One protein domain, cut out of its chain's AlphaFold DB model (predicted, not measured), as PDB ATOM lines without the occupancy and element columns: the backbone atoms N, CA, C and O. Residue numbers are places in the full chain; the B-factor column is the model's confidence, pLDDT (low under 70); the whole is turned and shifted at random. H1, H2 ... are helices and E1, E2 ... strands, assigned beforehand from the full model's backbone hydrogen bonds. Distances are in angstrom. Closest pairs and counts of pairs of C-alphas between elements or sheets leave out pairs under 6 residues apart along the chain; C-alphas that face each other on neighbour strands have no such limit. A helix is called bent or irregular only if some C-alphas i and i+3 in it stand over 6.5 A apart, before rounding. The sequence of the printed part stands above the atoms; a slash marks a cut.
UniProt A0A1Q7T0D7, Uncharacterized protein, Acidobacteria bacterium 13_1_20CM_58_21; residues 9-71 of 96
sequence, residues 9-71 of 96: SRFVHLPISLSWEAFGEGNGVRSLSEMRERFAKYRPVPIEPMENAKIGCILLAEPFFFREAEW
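This is residues 9 to 71 of the 96 residues of an uncharacterized protein of Acidobacteria bacterium 13_1_20CM_58_21 (UniProt A0A1Q7T0D7). A two-stranded antiparallel ribbon, E1 beside E2, has the short irregular helix H1 packed over one face, nearest to E2, and a second helix, H2, packed crosswise on H1. A long loop, residues 41 to 53, leads from H2 back to the ribbon at one end of the domain, and the tail of residues 63 to 71 sticks out at the other end and adds to the length. The printed part has 63 residues with two named helices and two named strands, in the order E1, H1, H2, E2, and its class is mixed, helices and strands. The whole is loose, with a radius of gyration of the C-alphas of 14.0 A, and it spans 45 by 21 by 21 A.

Strand E1, residues 9 to 15, and strand E2, residues 54 to 60, are antiparallel neighbours, with 156 degrees between their directions. C-alphas 11 and 58 face each other at 4.7 A. N 12 and O 57 are within hydrogen-bond range at 3.0 A, and so are N 57 and O 12 at 2.8 A. Helix H1, residues 16 to 27, follows E1 by a tight link; its closest C-alphas to E2 are those of Ile 16 and Ile 55, 6.1 A apart. H1 is irregular: C-alphas 22 and 25 are 9.7 A apart. Helix H2, residues 32 to 40, touches H1, and their closest C-alphas, those of Trp 20 and Leu 32, are 6.4 A apart. The lines of H1 and H2 are about perpendicular, at 79 degrees. E1 and H2 are apart. In H2 every O i to N i+4 pair is within hydrogen-bond range, in H1 5 of 8.

E1 begins at C-alpha 9 (66.234, 86.284, 229.422) and is 19.1 A long from first to last C-alpha. H1 measures 10.4 A from C-alpha 16 to C-alpha 27. H2 measures 12.2 A from C-alpha 32 to C-alpha 40, which stands at (45.983, 76.750, 217.545). E2 is 18.9 A long and ends at C-alpha 60 (64.049, 81.383, 230.414).

The two C-alphas farthest apart are those of Glu 48 and Ala 69, 45.1 A. Residues 63 to 71 stand free; without them the body has 54 residues and spans 33 by 20 by 16 A. The printed part has no cut. The links from E1 to H1 and from H1 to H2 are tight, and the link from H2 to E2, 13 residues, is long. The mean pLDDT of the printed part is 83.8, and residues 9, 46 to 47 and 49 to 50 are under 70.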
ATOM      1  N   SER A   9      64.957  85.868 229.988       68.25
ATOM      2  CA  SER A   9      66.234  86.284 229.422       68.25
ATOM      3  C   SER A   9      66.037  86.952 228.068       68.25
ATOM      4  O   SER A   9      66.780  87.867 227.710       68.25
ATOM      5  N   ARG A  10      65.022  86.522 227.303       78.56
ATOM      6  CA  ARG A  10      64.723  87.088 225.987       78.56
ATOM      7  C   ARG A  10      63.306  86.776 225.515       78.56
ATOM      8  O   ARG A  10      62.786  85.692 225.754       78.56
ATOM      9  N   PHE A  11      62.733  87.699 224.747       84.31
ATOM     10  CA  PHE A  11      61.546  87.461 223.930       84.31
ATOM     11  C   PHE A  11      61.903  87.584 222.445       84.31
ATOM     12  O   PHE A  11      62.523  88.566 222.031       84.31
ATOM     13  N   VAL A  12      61.537  86.583 221.645       85.56
ATOM     14  CA  VAL A  12      61.770  86.561 220.193       85.56
ATOM     15  C   VAL A  12      60.547  86.034 219.454       85.56
ATOM     16  O   VAL A  12      59.825  85.179 219.958       85.56
ATOM     17  N   HIS A  13      60.331  86.518 218.231       89.62
ATOM     18  CA  HIS A  13      59.355  85.931 217.317       89.62
ATOM     19  C   HIS A  13      60.062  84.986 216.353       89.62
ATOM     20  O   HIS A  13      60.918  85.424 215.583       89.62
ATOM     21  N   LEU A  14      59.684  83.710 216.370       90.12
ATOM     22  CA  LEU A  14      60.260  82.677 215.507       90.12
ATOM     23  C   LEU A  14      59.146  81.910 214.791       90.12
ATOM     24  O   LEU A  14      58.054  81.779 215.345       90.12
ATOM     25  N   PRO A  15      59.376  81.398 213.570       90.94
ATOM     26  CA  PRO A  15      58.495  80.389 212.992       90.94
ATOM     27  C   PRO A  15      58.393  79.171 213.918       90.94
ATOM     28  O   PRO A  15      59.389  78.779 214.532       90.94
ATOM     29  N   ILE A  16      57.214  78.552 213.998       90.50
ATOM     30  CA  ILE A  16      56.993  77.378 214.856       90.50
ATOM     31  C   ILE A  16      57.960  76.228 214.537       90.50
ATOM     32  O   ILE A  16      58.447  75.580 215.461       90.50
ATOM     33  N   SER A  17      58.308  76.020 213.259       91.69
ATOM     34  CA  SER A  17      59.295  75.003 212.875       91.69
ATOM     35  C   SER A  17      60.672  75.300 213.466       91.69
ATOM     36  O   SER A  17      61.286  74.419 214.053       91.69
ATOM     37  N   LEU A  18      61.115  76.559 213.403       92.25
ATOM     38  CA  LEU A  18      62.427  76.972 213.897       92.25
ATOM     39  C   LEU A  18      62.503  76.920 215.430       92.25
ATOM     40  O   LEU A  18      63.530  76.545 215.984       92.25
ATOM     41  N   SER A  19      61.414  77.255 216.128       92.81
ATOM     42  CA  SER A  19      61.333  77.092 217.588       92.81
ATOM     43  C   SER A  19      61.411  75.619 218.003       92.81
ATOM     44  O   SER A  19      62.015  75.290 219.026       92.81
ATOM     45  N   TRP A  20      60.814  74.722 217.216       93.94
ATOM     46  CA  TRP A  20      60.906  73.283 217.449       93.94
ATOM     47  C   TRP A  20      62.303  72.740 217.143       93.94
ATOM     48  O   TRP A  20      62.857  72.013 217.958       93.94
ATOM     49  N   GLU A  21      62.902  73.130 216.021       94.06
ATOM     50  CA  GLU A  21      64.274  72.749 215.663       94.06
ATOM     51  C   GLU A  21      65.292  73.207 216.715       94.06
ATOM     52  O   GLU A  21      66.222  72.469 217.030       94.06
ATOM     53  N   ALA A  22      65.105  74.400 217.286       91.69
ATOM     54  CA  ALA A  22      66.020  74.956 218.277       91.69
ATOM     55  C   ALA A  22      65.865  74.341 219.678       91.69
ATOM     56  O   ALA A  22      66.866  74.145 220.364       91.69
ATOM     57  N   PHE A  23      64.632  74.072 220.127       91.06
ATOM     58  CA  PHE A  23      64.364  73.739 221.535       91.06
ATOM     59  C   PHE A  23      63.650  72.400 221.762       91.06
ATOM     60  O   PHE A  23      63.625  71.925 222.896       91.06
ATOM     61  N   GLY A  24      63.067  71.784 220.730       92.12
ATOM     62  CA  GLY A  24      62.382  70.491 220.817       92.12
ATOM     63  C   GLY A  24      61.395  70.411 221.985       92.12
ATOM     64  O   GLY A  24      60.569  71.309 222.187       92.12
ATOM     65  N   GLU A  25      61.524  69.360 222.796       93.19
ATOM     66  CA  GLU A  25      60.700  69.136 223.993       93.19
ATOM     67  C   GLU A  25      60.836  70.233 225.066       93.19
ATOM     68  O   GLU A  25      59.941  70.391 225.896       93.19
ATOM     69  N   GLY A  26      61.884  71.065 225.013       87.25
ATOM     70  CA  GLY A  26      62.046  72.245 225.870       87.25
ATOM     71  C   GLY A  26      60.927  73.286 225.718       87.25
ATOM     72  O   GLY A  26      60.735  74.111 226.605       87.25
ATOM     73  N   ASN A  27      60.128  73.212 224.645       89.38
ATOM     74  CA  ASN A  27      58.896  73.995 224.482       89.38
ATOM     75  C   ASN A  27      57.722  73.481 225.357       89.38
ATOM     76  O   ASN A  27      56.633  74.056 225.324       89.38
ATOM     77  N   GLY A  28      57.902  72.390 226.113       88.38
ATOM     78  CA  GLY A  28      56.893  71.827 227.019       88.38
ATOM     79  C   GLY A  28      55.825  70.962 226.336       88.38
ATOM     80  O   GLY A  28      54.710  70.851 226.853       88.38
ATOM     81  N   VAL A  29      56.142  70.389 225.172       92.44
ATOM     82  CA  VAL A  29      55.300  69.486 224.360       92.44
ATOM     83  C   VAL A  29      56.161  68.366 223.776       92.44
ATOM     84  O   VAL A  29      57.364  68.546 223.611       92.44
ATOM     85  N   ARG A  30      55.564  67.219 223.441       94.12
ATOM     86  CA  ARG A  30      56.299  66.010 223.022       94.12
ATOM     87  C   ARG A  30      56.535  65.920 221.516       94.12
ATOM     88  O   ARG A  30      57.255  65.044 221.055       94.12
ATOM     89  N   SER A  31      55.896  66.777 220.719       93.31
ATOM     90  CA  SER A  31      56.059  66.779 219.261       93.31
ATOM     91  C   SER A  31      55.716  68.129 218.629       93.31
ATOM     92  O   SER A  31      54.967  68.925 219.200       93.31
ATOM     93  N   LEU A  32      56.188  68.351 217.396       90.31
ATOM     94  CA  LEU A  32      55.800  69.511 216.583       90.31
ATOM     95  C   LEU A  32      54.284  69.558 216.312       90.31
ATOM     96  O   LEU A  32      53.711  70.644 216.276       90.31
ATOM     97  N   SER A  33      53.627  68.404 216.137       90.12
ATOM     98  CA  SER A  33      52.168  68.349 215.946       90.12
ATOM     99  C   SER A  33      51.437  68.845 217.191       90.12
ATOM    100  O   SER A  33      50.599  69.737 217.105       90.12
ATOM    101  N   GLU A  34      51.837  68.354 218.368       91.38
ATOM    102  CA  GLU A  34      51.277  68.802 219.647       91.38
ATOM    103  C   GLU A  34      51.541  70.298 219.878       91.38
ATOM    104  O   GLU A  34      50.662  71.025 220.343       91.38
ATOM    105  N   MET A  35      52.723  70.795 219.493       90.31
ATOM    106  CA  MET A  35      53.046  72.224 219.539       90.31
ATOM    107  C   MET A  35      52.078  73.056 218.686       90.31
ATOM    108  O   MET A  35      51.566  74.078 219.148       90.31
ATOM    109  N   ARG A  36      51.803  72.606 217.453       88.31
ATOM    110  CA  ARG A  36      50.867  73.254 216.519       88.31
ATOM    111  C   ARG A  36      49.443  73.251 217.059       88.31
ATOM    112  O   ARG A  36      48.803  74.300 217.080       88.31
ATOM    113  N   GLU A  37      48.972  72.110 217.552       87.50
ATOM    114  CA  GLU A  37      47.643  71.969 218.157       87.50
ATOM    115  C   GLU A  37      47.473  72.875 219.378       87.50
ATOM    116  O   GLU A  37      46.444  73.534 219.541       87.50
ATOM    117  N   ARG A  38      48.491  72.944 220.240       85.94
ATOM    118  CA  ARG A  38      48.459  73.781 221.440       85.94
ATOM    119  C   ARG A  38      48.439  75.262 221.082       85.94
ATOM    120  O   ARG A  38      47.662  76.002 221.672       85.94
ATOM    121  N   PHE A  39      49.227  75.684 220.094       82.81
ATOM    122  CA  PHE A  39      49.221  77.068 219.622       82.81
ATOM    123  C   PHE A  39      47.898  77.447 218.933       82.81
ATOM    124  O   PHE A  39      47.390  78.546 219.155       82.81
ATOM    125  N   ALA A  40      47.284  76.529 218.178       83.50
ATOM    126  CA  ALA A  40      45.983  76.750 217.545       83.50
ATOM    127  C   ALA A  40      44.872  77.074 218.562       83.50
ATOM    128  O   ALA A  40      44.014  77.904 218.274       83.50
ATOM    129  N   LYS A  41      44.919  76.506 219.779       82.75
ATOM    130  CA  LYS A  41      43.952  76.804 220.859       82.75
ATOM    131  C   LYS A  41      43.990  78.257 221.339       82.75
ATOM    132  O   LYS A  41      42.995  78.740 221.869       82.75
ATOM    133  N   TYR A  42      45.125  78.938 221.191       77.50
ATOM    134  CA  TYR A  42      45.307  80.319 221.652       77.50
ATOM    135  C   TYR A  42      45.065  81.358 220.552       77.50
ATOM    136  O   TYR A  42      45.097  82.557 220.831       77.50
ATOM    137  N   ARG A  43      44.843  80.928 219.303       73.75
ATOM    138  CA  ARG A  43      44.677  81.832 218.165       73.75
ATOM    139  C   ARG A  43      43.187  82.006 217.843       73.75
ATOM    140  O   ARG A  43      42.466  81.018 217.765       73.75
ATOM    141  N   PRO A  44      42.719  83.241 217.593       72.94
ATOM    142  CA  PRO A  44      41.341  83.474 217.160       72.94
ATOM    143  C   PRO A  44      41.063  82.975 215.733       72.94
ATOM    144  O   PRO A  44      39.907  82.789 215.368       72.94
ATOM    145  N   VAL A  45      42.109  82.761 214.925       74.44
ATOM    146  CA  VAL A  45      42.012  82.271 213.543       74.44
ATOM    147  C   VAL A  45      42.740  80.926 213.439       74.44
ATOM    148  O   VAL A  45      43.889  80.851 213.892       74.44
ATOM    149  N   PRO A  46      42.117  79.885 212.851       67.25
ATOM    150  CA  PRO A  46      42.764  78.599 212.615       67.25
ATOM    151  C   PRO A  46      44.047  78.751 211.796       67.25
ATOM    152  O   PRO A  46      44.142  79.602 210.917       67.25
ATOM    153  N   ILE A  47      45.033  77.918 212.106       66.81
ATOM    154  CA  ILE A  47      46.272  77.791 211.338       66.81
ATOM    155  C   ILE A  47      46.077  76.635 210.371       66.81
ATOM    156  O   ILE A  47      45.613  75.572 210.791       66.81
ATOM    157  N   GLU A  48      46.451  76.815 209.109       75.25
ATOM    158  CA  GLU A  48      46.452  75.690 208.174       75.25
ATOM    159  C   GLU A  48      47.456  74.620 208.644       75.25
ATOM    160  O   GLU A  48      48.527  74.971 209.146       75.25
ATOM    161  N   PRO A  49      47.191  73.311 208.469       63.84
ATOM    162  CA  PRO A  49      48.016  72.238 209.044       63.84
ATOM    163  C   PRO A  49      49.532  72.370 208.788       63.84
ATOM    164  O   PRO A  49      50.344  72.011 209.643       63.84
ATOM    165  N   MET A  50      49.917  72.952 207.646       68.75
ATOM    166  CA  MET A  50      51.308  73.182 207.235       68.75
ATOM    167  C   MET A  50      51.799  74.636 207.367       68.75
ATOM    168  O   MET A  50      52.957  74.916 207.060       68.75
ATOM    169  N   GLU A  51      50.977  75.579 207.830       78.94
ATOM    170  CA  GLU A  51      51.371  76.989 207.933       78.94
ATOM    171  C   GLU A  51      52.492  77.163 208.970       78.94
ATOM    172  O   GLU A  51      52.399  76.722 210.117       78.94
ATOM    173  N   ASN A  52      53.590  77.805 208.571       83.12
ATOM    174  CA  ASN A  52      54.732  78.060 209.448       83.12
ATOM    175  C   ASN A  52      54.589  79.415 210.157       83.12
ATOM    176  O   ASN A  52      55.342  80.357 209.904       83.12
ATOM    177  N   ALA A  53      53.565  79.527 211.006       84.75
ATOM    178  CA  ALA A  53      53.225  80.773 211.684       84.75
ATOM    179  C   ALA A  53      54.357  81.257 212.609       84.75
ATOM    180  O   ALA A  53      55.042  80.459 213.256       84.75
ATOM    181  N   LYS A  54      54.526  82.583 212.701       87.62
ATOM    182  CA  LYS A  54      55.397  83.202 213.708       87.62
ATOM    183  C   LYS A  54      54.723  83.136 215.076       87.62
ATOM    184  O   LYS A  54      53.597  83.607 215.230       87.62
ATOM    185  N   ILE A  55      55.437  82.597 216.054       87.81
ATOM    186  CA  ILE A  55      55.010  82.479 217.447       87.81
ATOM    187  C   ILE A  55      55.895  83.354 218.337       87.81
ATOM    188  O   ILE A  55      57.060  83.601 218.014       87.81
ATOM    189  N   GLY A  56      55.348  83.822 219.457       87.19
ATOM    190  CA  GLY A  56      56.154  84.407 220.525       87.19
ATOM    191  C   GLY A  56      56.883  83.302 221.289       87.19
ATOM    192  O   GLY A  56      56.254  82.342 221.726       87.19
ATOM    193  N   CYS A  57      58.194  83.437 221.445       85.56
ATOM    194  CA  CYS A  57      59.045  82.522 222.196       85.56
ATOM    195  C   CYS A  57      59.700  83.301 223.344       85.56
ATOM    196  O   CYS A  57      60.418  84.280 223.119       85.56
ATOM    197  N   ILE A  58      59.403  82.884 224.576       85.94
ATOM    198  CA  ILE A  58      59.980  83.435 225.806       85.94
ATOM    199  C   ILE A  58      61.064  82.465 226.258       85.94
ATOM    200  O   ILE A  58      60.767  81.329 226.620       85.94
ATOM    201  N   LEU A  59      62.314  82.914 226.236       80.38
ATOM    202  CA  LEU A  59      63.436  82.132 226.726       80.38
ATOM    203  C   LEU A  59      63.625  82.418 228.215       80.38
ATOM    204  O   LEU A  59      63.724  83.575 228.633       80.38
ATOM    205  N   LEU A  60      63.695  81.348 229.000       77.50
ATOM    206  CA  LEU A  60      64.049  81.383 230.414       77.50
ATOM    207  C   LEU A  60      65.506  80.941 230.535       77.50
ATOM    208  O   LEU A  60      65.846  79.835 230.112       77.50
ATOM    209  N   ALA A  61      66.373  81.808 231.057       74.75
ATOM    210  CA  ALA A  61      67.745  81.411 231.360       74.75
ATOM    211  C   ALA A  61      67.795  80.781 232.751       74.75
ATOM    212  O   ALA A  61      67.213  81.321 233.688       74.75
ATOM    213  N   GLU A  62      68.497  79.652 232.856       73.50
ATOM    214  CA  GLU A  62      68.805  78.977 234.124       73.50
ATOM    215  C   GLU A  62      67.573  78.690 235.009       73.50
ATOM    216  O   GLU A  62      67.556  79.044 236.190       73.50
ATOM    217  N   PRO A  63      66.515  78.038 234.477       72.06
ATOM    218  CA  PRO A  63      65.416  77.616 235.327       72.06
ATOM    219  C   PRO A  63      65.922  76.568 236.323       72.06
ATOM    220  O   PRO A  63      66.491  75.545 235.939       72.06
ATOM    221  N   PHE A  64      65.678  76.809 237.605       75.94
ATOM    222  CA  PHE A  64      65.881  75.822 238.656       75.94
ATOM    223  C   PHE A  64      64.531  75.406 239.236       75.94
ATOM    224  O   PHE A  64      63.570  76.178 239.260       75.94
ATOM    225  N   PHE A  65      64.468  74.171 239.717       78.88
ATOM    226  CA  PHE A  65      63.309  73.644 240.421       78.88
ATOM    227  C   PHE A  65      63.712  73.358 241.861       78.88
ATOM    228  O   PHE A  65      64.738  72.725 242.106       78.88
ATOM    229  N   PHE A  66      62.902  73.818 242.814       77.50
ATOM    230  CA  PHE A  66      63.057  73.416 244.208       77.50
ATOM    231  C   PHE A  66      62.804  71.912 244.353       77.50
ATOM    232  O   PHE A  66      61.923  71.358 243.681       77.50
ATOM    233  N   ARG A  67      63.537  71.257 245.264       84.38
ATOM    234  CA  ARG A  67      63.177  69.898 245.691       84.38
ATOM    235  C   ARG A  67      61.789  69.944 246.318       84.38
ATOM    236  O   ARG A  67      61.395  70.965 246.868       84.38
ATOM    237  N   GLU A  68      61.062  68.834 246.268       81.62
ATOM    238  CA  GLU A  68      59.681  68.778 246.770       81.62
ATOM    239  C   GLU A  68      59.551  69.225 248.233       81.62
ATOM    240  O   GLU A  68      58.645  69.975 248.577       81.62
ATOM    241  N   ALA A  69      60.532  68.870 249.070       86.00
ATOM    242  CA  ALA A  69      60.606  69.297 250.468       86.00
ATOM    243  C   ALA A  69      60.837  70.812 250.666       86.00
ATOM    244  O   ALA A  69      60.664  71.317 251.769       86.00
ATOM    245  N   GLU A  70      61.249  71.527 249.620       83.19
ATOM    246  CA  GLU A  70      61.542  72.966 249.612       83.19
ATOM    247  C   GLU A  70      60.486  73.751 248.820       83.19
ATOM    248  O   GLU A  70      60.677  74.925 248.500       83.19
ATOM    249  N   TRP A  71      59.373  73.111 248.453       83.19
ATOM    250  CA  TRP A  71      58.295  73.795 247.757       83.19
ATOM    251  C   TRP A  71      57.646  74.851 248.648       83.19
ATOM    252  O   TRP A  71      57.247  74.589 249.780       83.19
TER     253      TRP A  71